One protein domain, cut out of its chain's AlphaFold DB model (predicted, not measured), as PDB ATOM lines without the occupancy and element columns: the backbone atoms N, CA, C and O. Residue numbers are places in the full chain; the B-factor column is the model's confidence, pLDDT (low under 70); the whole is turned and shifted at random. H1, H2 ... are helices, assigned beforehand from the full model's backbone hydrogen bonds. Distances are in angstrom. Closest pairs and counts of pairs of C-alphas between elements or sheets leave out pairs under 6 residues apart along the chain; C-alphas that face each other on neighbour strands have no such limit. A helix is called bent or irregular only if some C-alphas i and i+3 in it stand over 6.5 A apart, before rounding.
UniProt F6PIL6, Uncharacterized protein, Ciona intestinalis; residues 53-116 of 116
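AT A GLANCE: This is residues 53 to 116 of the 116 residues of an uncharacterized protein of Ciona intestinalis (UniProt F6PIL6). A long helix, H3, sticks out with residues 90 to 114 from a small head, where H2 packs on residues 82 to 88 of H3 and short H1 folds back on H2. The printed part has 64 residues with helices H1, H2, H3 in chain order and no named strand: all helix. It is extended, radius of gyration of the C-alphas 18.8 A, spanning 64 by 22 by 15 A.

HOW THE PARTS SIT: H3, residues 82 to 114, is irregular, C-alphas 86 and 89 being 7.8 A apart, with a kink of 66 degrees near residue 89. Its residues 82 to 88 alone touch H2, residues 62 to 77, the same way at a steep tilt of 62 degrees; the closest C-alphas, of His 71 and Ser 85, are 5.4 A apart. H2, with residues 64 to 66 alone, touches H1, residues 54 to 60, in a hairpin, opposite ways at a shallow tilt of 34 degrees, only just short of steep; the closest C-alphas, of Lys 58 and His 65, are 5.3 A apart. H1 and H3 are apart. Each O i to N i+4 pair is within hydrogen-bond range in H1 and H2, 24 of 29 in H3.

IN THESE COORDINATES: H3 runs 45.7 A to C-alpha 114 at (62.917, 47.048, 51.724), H2 22.6 A, and H1 10.1 A from C-alpha 54 at (15.072, 29.951, 27.043).

THE WHOLE: The farthest C-alphas, of Glu 56 and Lys 116, are 64.1 A apart. The printed part has no cut, and both links are tight. Model pLDDT is under 70 at residues 53 to 57, 78, 80 to 92 and 114 to 116.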
ATOM      1  N   SER A  53      14.086  26.945  23.183       67.62
ATOM      2  CA  SER A  53      13.745  28.201  23.859       67.62
ATOM      3  C   SER A  53      14.411  28.368  25.237       67.62
ATOM      4  O   SER A  53      14.833  27.406  25.883       67.62
ATOM      5  N   ARG A  54      14.514  29.618  25.712       63.50
ATOM      6  CA  ARG A  54      15.072  29.951  27.043       63.50
ATOM      7  C   ARG A  54      14.191  29.392  28.164       63.50
ATOM      8  O   ARG A  54      14.681  28.986  29.214       63.50
ATOM      9  N   GLU A  55      12.894  29.328  27.907       69.38
ATOM     10  CA  GLU A  55      11.868  28.793  28.789       69.38
ATOM     11  C   GLU A  55      12.031  27.276  28.954       69.38
ATOM     12  O   GLU A  55      12.011  26.779  30.080       69.38
ATOM     13  N   GLU A  56      12.301  26.546  27.868       66.12
ATOM     14  CA  GLU A  56      12.625  25.114  27.921       66.12
ATOM     15  C   GLU A  56      13.950  24.849  28.648       66.12
ATOM     16  O   GLU A  56      14.050  23.894  29.421       66.12
ATOM     17  N   LEU A  57      14.956  25.718  28.475       69.00
ATOM     18  CA  LEU A  57      16.229  25.608  29.195       69.00
ATOM     19  C   LEU A  57      16.024  25.710  30.707       69.00
ATOM     20  O   LEU A  57      16.625  24.949  31.462       69.00
ATOM     21  N   LYS A  58      15.162  26.626  31.153       72.75
ATOM     22  CA  LYS A  58      14.834  26.793  32.571       72.75
ATOM     23  C   LYS A  58      14.162  25.552  33.156       72.75
ATOM     24  O   LYS A  58      14.448  25.190  34.294       72.75
ATOM     25  N   VAL A  59      13.274  24.917  32.393       72.38
ATOM     26  CA  VAL A  59      12.523  23.732  32.834       72.38
ATOM     27  C   VAL A  59      13.423  22.499  32.895       72.38
ATOM     28  O   VAL A  59      13.404  21.779  33.891       72.38
ATOM     29  N   HIS A  60      14.236  22.262  31.863       71.38
ATOM     30  CA  HIS A  60      15.075  21.064  31.782       71.38
ATOM     31  C   HIS A  60      16.409  21.200  32.529       71.38
ATOM     32  O   HIS A  60      16.914  20.219  33.073       71.38
ATOM     33  N   PHE A  61      16.973  22.408  32.590       73.25
ATOM     34  CA  PHE A  61      18.292  22.680  33.167       73.25
ATOM     35  C   PHE A  61      18.287  23.964  34.014       73.25
ATOM     36  O   PHE A  61      19.002  24.924  33.705       73.25
ATOM     37  N   PRO A  62      17.534  23.991  35.130       72.81
ATOM     38  CA  PRO A  62      17.341  25.197  35.939       72.81
ATOM     39  C   PRO A  62      18.658  25.791  36.452       72.81
ATOM     40  O   PRO A  62      18.870  26.999  36.372       72.81
ATOM     41  N   ARG A  63      19.600  24.944  36.884       71.56
ATOM     42  CA  ARG A  63      20.916  25.379  37.379       71.56
ATOM     43  C   ARG A  63      21.788  26.012  36.288       71.56
ATOM     44  O   ARG A  63      22.546  26.937  36.561       71.56
ATOM     45  N   LEU A  64      21.687  25.517  35.054       70.94
ATOM     46  CA  LEU A  64      22.422  26.068  33.913       70.94
ATOM     47  C   LEU A  64      21.811  27.400  33.466       70.94
ATOM     48  O   LEU A  64      22.544  28.336  33.156       70.94
ATOM     49  N   HIS A  65      20.480  27.498  33.490       77.44
ATOM     50  CA  HIS A  65      19.758  28.739  33.234       77.44
ATOM     51  C   HIS A  65      20.151  29.827  34.247       77.44
ATOM     52  O   HIS A  65      20.528  30.924  33.846       77.44
ATOM     53  N   GLU A  66      20.143  29.533  35.551       75.25
ATOM     54  CA  GLU A  66      20.572  30.482  36.592       75.25
ATOM     55  C   GLU A  66      22.011  30.981  36.391       75.25
ATOM     56  O   GLU A  66      22.280  32.173  36.542       75.25
ATOM     57  N   LEU A  67      22.927  30.094  35.988       73.50
ATOM     58  CA  LEU A  67      24.308  30.471  35.686       73.50
ATOM     59  C   LEU A  67      24.399  31.392  34.457       73.50
ATOM     60  O   LEU A  67      25.139  32.375  34.475       73.50
ATOM     61  N   GLN A  68      23.622  31.118  33.405       74.06
ATOM     62  CA  GLN A  68      23.561  31.987  32.228       74.06
ATOM     63  C   GLN A  68      22.983  33.368  32.554       74.06
ATOM     64  O   GLN A  68      23.528  34.365  32.083       74.06
ATOM     65  N   GLU A  69      21.934  33.447  33.379       78.56
ATOM     66  CA  GLU A  69      21.387  34.723  33.868       78.56
ATOM     67  C   GLU A  69      22.429  35.509  34.667       78.56
ATOM     68  O   GLU A  69      22.600  36.714  34.469       78.56
ATOM     69  N   PHE A  70      23.161  34.827  35.552       78.88
ATOM     70  CA  PHE A  70      24.215  35.440  36.348       78.88
ATOM     71  C   PHE A  70      25.333  36.012  35.460       78.88
ATOM     72  O   PHE A  70      25.705  37.179  35.610       78.88
ATOM     73  N   HIS A  71      25.813  35.243  34.478       72.88
ATOM     74  CA  HIS A  71      26.818  35.709  33.517       72.88
ATOM     75  C   HIS A  71      26.300  36.847  32.638       72.88
ATOM     76  O   HIS A  71      27.030  37.796  32.360       72.88
ATOM     77  N   LEU A  72      25.037  36.790  32.215       75.81
ATOM     78  CA  LEU A  72      24.420  37.847  31.426       75.81
ATOM     79  C   LEU A  72      24.354  39.161  32.213       75.81
ATOM     80  O   LEU A  72      24.713  40.213  31.685       75.81
ATOM     81  N   LYS A  73      23.963  39.098  33.490       79.31
ATOM     82  CA  LYS A  73      23.922  40.258  34.386       79.31
ATOM     83  C   LYS A  73      25.306  40.889  34.558       79.31
ATOM     84  O   LYS A  73      25.438  42.101  34.418       79.31
ATOM     85  N   GLN A  74      26.331  40.070  34.784       71.25
ATOM     86  CA  GLN A  74      27.725  40.510  34.897       71.25
ATOM     87  C   GLN A  74      28.238  41.160  33.600       71.25
ATOM     88  O   GLN A  74      28.874  42.213  33.631       71.25
ATOM     89  N   LEU A  75      27.922  40.583  32.437       71.81
ATOM     90  CA  LEU A  75      28.297  41.165  31.147       71.81
ATOM     91  C   LEU A  75      27.642  42.529  30.918       71.81
ATOM     92  O   LEU A  75      28.316  43.453  30.464       71.81
ATOM     93  N   ILE A  76      26.360  42.674  31.259       76.00
ATOM     94  CA  ILE A  76      25.639  43.948  31.150       76.00
ATOM     95  C   ILE A  76      26.262  44.998  32.078       76.00
ATOM     96  O   ILE A  76      26.534  46.115  31.638       76.00
ATOM     97  N   GLU A  77      26.542  44.635  33.332       76.56
ATOM     98  CA  GLU A  77      27.161  45.520  34.325       76.56
ATOM     99  C   GLU A  77      28.532  46.036  33.859       76.56
ATOM    100  O   GLU A  77      28.829  47.229  33.956       76.56
ATOM    101  N   HIS A  78      29.334  45.167  33.244       69.44
ATOM    102  CA  HIS A  78      30.653  45.512  32.716       69.44
ATOM    103  C   HIS A  78      30.639  46.057  31.276       69.44
ATOM    104  O   HIS A  78      31.707  46.292  30.706       69.44
ATOM    105  N   LYS A  79      29.457  46.295  30.681       72.69
ATOM    106  CA  LYS A  79      29.281  46.746  29.282       72.69
ATOM    107  C   LYS A  79      30.007  45.849  28.269       72.69
ATOM    108  O   LYS A  79      30.523  46.317  27.252       72.69
ATOM    109  N   LEU A  80      30.062  44.556  28.563       68.94
ATOM    110  CA  LEU A  80      30.686  43.536  27.739       68.94
ATOM    111  C   LEU A  80      29.649  42.887  26.810       68.94
ATOM    112  O   LEU A  80      28.464  42.799  27.142       68.94
ATOM    113  N   PRO A  81      30.067  42.422  25.623       69.12
ATOM    114  CA  PRO A  81      29.138  41.878  24.646       69.12
ATOM    115  C   PRO A  81      28.485  40.571  25.122       69.12
ATOM    116  O   PRO A  81      29.157  39.605  25.477       69.12
ATOM    117  N   VAL A  82      27.153  40.526  25.039       65.06
ATOM    118  CA  VAL A  82      26.284  39.439  25.532       65.06
ATOM    119  C   VAL A  82      26.604  38.060  24.936       65.06
ATOM    120  O   VAL A  82      26.489  37.050  25.627       65.06
ATOM    121  N   HIS A  83      27.089  37.994  23.690       68.38
ATOM    122  CA  HIS A  83      27.480  36.727  23.050       68.38
ATOM    123  C   HIS A  83      28.674  36.029  23.734       68.38
ATOM    124  O   HIS A  83      29.026  34.908  23.367       68.38
ATOM    125  N   MET A  84      29.303  36.676  24.721       58.50
ATOM    126  CA  MET A  84      30.376  36.104  25.529       58.50
ATOM    127  C   MET A  84      29.882  35.387  26.798       58.50
ATOM    128  O   MET A  84      30.726  34.890  27.535       58.50
ATOM    129  N   SER A  85      28.573  35.272  27.076       56.31
ATOM    130  CA  SER A  85      28.078  34.684  28.346       56.31
ATOM    131  C   SER A  85      28.516  33.232  28.567       56.31
ATOM    132  O   SER A  85      28.888  32.862  29.678       56.31
ATOM    133  N   GLY A  86      28.594  32.432  27.497       59.25
ATOM    134  CA  GLY A  86      29.129  31.064  27.535       59.25
ATOM    135  C   GLY A  86      30.661  30.974  27.580       59.25
ATOM    136  O   GLY A  86      31.215  29.881  27.629       59.25
ATOM    137  N   LYS A  87      31.363  32.110  27.518       62.56
ATOM    138  CA  LYS A  87      32.831  32.218  27.571       62.56
ATOM    139  C   LYS A  87      33.298  33.180  28.663       62.56
ATOM    140  O   LYS A  87      34.476  33.527  28.678       62.56
ATOM    141  N   TYR A  88      32.400  33.614  29.550       60.78
ATOM    142  CA  TYR A  88      32.710  34.598  30.582       60.78
ATOM    143  C   TYR A  88      33.856  34.106  31.469       60.78
ATOM    144  O   TYR A  88      34.846  34.816  31.630       60.78
ATOM    145  N   ASP A  89      33.808  32.839  31.884       58.44
ATOM    146  CA  ASP A  89      34.874  32.194  32.656       58.44
ATOM    147  C   ASP A  89      36.220  32.186  31.914       58.44
ATOM    148  O   ASP A  89      37.263  32.476  32.498       58.44
ATOM    149  N   ASN A  90      36.206  31.966  30.594       64.81
ATOM    150  CA  ASN A  90      37.418  31.975  29.767       64.81
ATOM    151  C   ASN A  90      38.064  33.365  29.647       64.81
ATOM    152  O   ASN A  90      39.233  33.454  29.281       64.81
ATOM    153  N   ILE A  91      37.324  34.443  29.916       65.06
ATOM    154  CA  ILE A  91      37.838  35.821  29.911       65.06
ATOM    155  C   ILE A  91      38.197  36.259  31.337       65.06
ATOM    156  O   ILE A  91      39.241  36.878  31.548       65.06
ATOM    157  N   LEU A  92      37.362  35.912  32.318       67.12
ATOM    158  CA  LEU A  92      37.512  36.319  33.710       67.12
ATOM    159  C   LEU A  92      38.721  35.651  34.376       67.12
ATOM    160  O   LEU A  92      39.539  36.342  34.978       67.12
ATOM    161  N   ILE A  93      38.886  34.335  34.223       70.25
ATOM    162  CA  ILE A  93      39.977  33.570  34.850       70.25
ATOM    163  C   ILE A  93      41.367  34.103  34.459       70.25
ATOM    164  O   ILE A  93      42.170  34.367  35.360       70.25
ATOM    165  N   PRO A  94      41.698  34.314  33.168       71.06
ATOM    166  CA  PRO A  94      43.004  34.860  32.814       71.06
ATOM    167  C   PRO A  94      43.171  36.314  33.267       71.06
ATOM    168  O   PRO A  94      44.265  36.675  33.689       71.06
ATOM    169  N   MET A  95      42.114  37.136  33.250       71.62
ATOM    170  CA  MET A  95      42.180  38.512  33.761       71.62
ATOM    171  C   MET A  95      42.487  38.554  35.259       71.62
ATOM    172  O   MET A  95      43.427  39.234  35.668       71.62
ATOM    173  N   VAL A  96      41.757  37.784  36.069       73.44
ATOM    174  CA  VAL A  96      41.996  37.678  37.516       73.44
ATOM    175  C   VAL A  96      43.411  37.168  37.777       73.44
ATOM    176  O   VAL A  96      44.142  37.770  38.555       73.44
ATOM    177  N   THR A  97      43.849  36.138  37.048       73.62
ATOM    178  CA  THR A  97      45.198  35.571  37.199       73.62
ATOM    179  C   THR A  97      46.293  36.594  36.885       73.62
ATOM    180  O   THR A  97      47.275  36.690  37.622       73.62
ATOM    181  N   VAL A  98      46.134  37.395  35.825       78.38
ATOM    182  CA  VAL A  98      47.084  38.462  35.466       78.38
ATOM    183  C   VAL A  98      47.135  39.539  36.549       78.38
ATOM    184  O   VAL A  98      48.228  39.946  36.943       78.38
ATOM    185  N   VAL A  99      45.983  39.977  37.065       79.38
ATOM    186  CA  VAL A  99      45.917  40.985  38.136       79.38
ATOM    187  C   VAL A  99      46.574  40.463  39.415       79.38
ATOM    188  O   VAL A  99      47.403  41.154  40.008       79.38
ATOM    189  N   THR A 100      46.277  39.226  39.819       80.12
ATOM    190  CA  THR A 100      46.876  38.608  41.007       80.12
ATOM    191  C   THR A 100      48.389  38.442  40.857       80.12
ATOM    192  O   THR A 100      49.132  38.762  41.786       80.12
ATOM    193  N   LEU A 101      48.869  38.012  39.685       85.94
ATOM    194  CA  LEU A 101      50.301  37.866  39.416       85.94
ATOM    195  C   LEU A 101      51.031  39.215  39.471       85.94
ATOM    196  O   LEU A 101      52.110  39.302  40.053       85.94
ATOM    197  N   LEU A 102      50.443  40.275  38.911       83.88
ATOM    198  CA  LEU A 102      51.009  41.625  38.976       83.88
ATOM    199  C   LEU A 102      51.088  42.143  40.416       83.88
ATOM    200  O   LEU A 102      52.129  42.666  40.811       83.88
ATOM    201  N   CYS A 103      50.039  41.938  41.219       87.31
ATOM    202  CA  CYS A 103      50.067  42.258  42.647       87.31
ATOM    203  C   CYS A 103      51.168  41.484  43.382       87.31
ATOM    204  O   CYS A 103      51.891  42.066  44.189       87.31
ATOM    205  N   PHE A 104      51.340  40.192  43.099       88.50
ATOM    206  CA  PHE A 104      52.394  39.390  43.716       88.50
ATOM    207  C   PHE A 104      53.795  39.903  43.351       88.50
ATOM    208  O   PHE A 104      54.614  40.140  44.237       88.50
ATOM    209  N   LEU A 105      54.054  40.156  42.065       88.50
ATOM    210  CA  LEU A 105      55.333  40.701  41.596       88.50
ATOM    211  C   LEU A 105      55.631  42.078  42.203       88.50
ATOM    212  O   LEU A 105      56.776  42.357  42.553       88.50
ATOM    213  N   TYR A 106      54.608  42.920  42.368       89.38
ATOM    214  CA  TYR A 106      54.741  44.211  43.038       89.38
ATOM    215  C   TYR A 106      55.157  44.056  44.507       89.38
ATOM    216  O   TYR A 106      56.098  44.713  44.948       89.38
ATOM    217  N   ASN A 107      54.523  43.139  45.245       84.56
ATOM    218  CA  ASN A 107      54.884  42.855  46.637       84.56
ATOM    219  C   ASN A 107      56.307  42.289  46.764       84.56
ATOM    220  O   ASN A 107      57.051  42.698  47.650       84.56
ATOM    221  N   VAL A 108      56.720  41.399  45.855       85.06
ATOM    222  CA  VAL A 108      58.091  40.861  45.827       85.06
ATOM    223  C   VAL A 108      59.109  41.965  45.546       85.06
ATOM    224  O   VAL A 108      60.128  42.042  46.229       85.06
ATOM    225  N   LYS A 109      58.832  42.847  44.576       85.19
ATOM    226  CA  LYS A 109      59.690  44.002  44.289       85.19
ATOM    227  C   LYS A 109      59.823  44.902  45.521       85.19
ATOM    228  O   LYS A 109      60.942  45.235  45.897       85.19
ATOM    229  N   TRP A 110      58.703  45.247  46.153       86.69
ATOM    230  CA  TRP A 110      58.686  46.079  47.357       86.69
ATOM    231  C   TRP A 110      59.492  45.442  48.498       86.69
ATOM    232  O   TRP A 110      60.316  46.104  49.117       86.69
ATOM    233  N   PHE A 111      59.339  44.134  48.720       83.00
ATOM    234  CA  PHE A 111      60.095  43.400  49.738       83.00
ATOM    235  C   PHE A 111      61.608  43.367  49.461       83.00
ATOM    236  O   PHE A 111      62.411  43.455  50.390       83.00
ATOM    237  N   LEU A 112      62.015  43.255  48.194       82.12
ATOM    238  CA  LEU A 112      63.425  43.310  47.795       82.12
ATOM    239  C   LEU A 112      64.025  44.714  47.952       82.12
ATOM    240  O   LEU A 112      65.185  44.827  48.336       82.12
ATOM    241  N   GLU A 113      63.251  45.766  47.678       76.88
ATOM    242  CA  GLU A 113      63.662  47.153  47.930       76.88
ATOM    243  C   GLU A 113      63.754  47.457  49.431       76.88
ATOM    244  O   GLU A 113      64.658  48.173  49.837       76.88
ATOM    245  N   PHE A 114      62.897  46.861  50.266       68.50
ATOM    246  CA  PHE A 114      62.917  47.048  51.724       68.50
ATOM    247  C   PHE A 114      64.119  46.384  52.422       68.50
ATOM    248  O   PHE A 114      64.467  46.739  53.544       68.50
ATOM    249  N   LYS A 115      64.730  45.377  51.784       57.34
ATOM    250  CA  LYS A 115      65.912  44.665  52.301       57.34
ATOM    251  C   LYS A 115      67.250  45.277  51.867       57.34
ATOM    252  O   LYS A 115      68.286  44.763  52.288       57.34
ATOM    253  N   LYS A 116      67.227  46.293  51.002       52.22
ATOM    254  CA  LYS A 116      68.398  47.075  50.584       52.22
ATOM    255  C   LYS A 116      68.610  48.254  51.523       52.22
ATOM    256  O   LYS A 116      69.798  48.567  51.750       52.22
TER     257      LYS A 116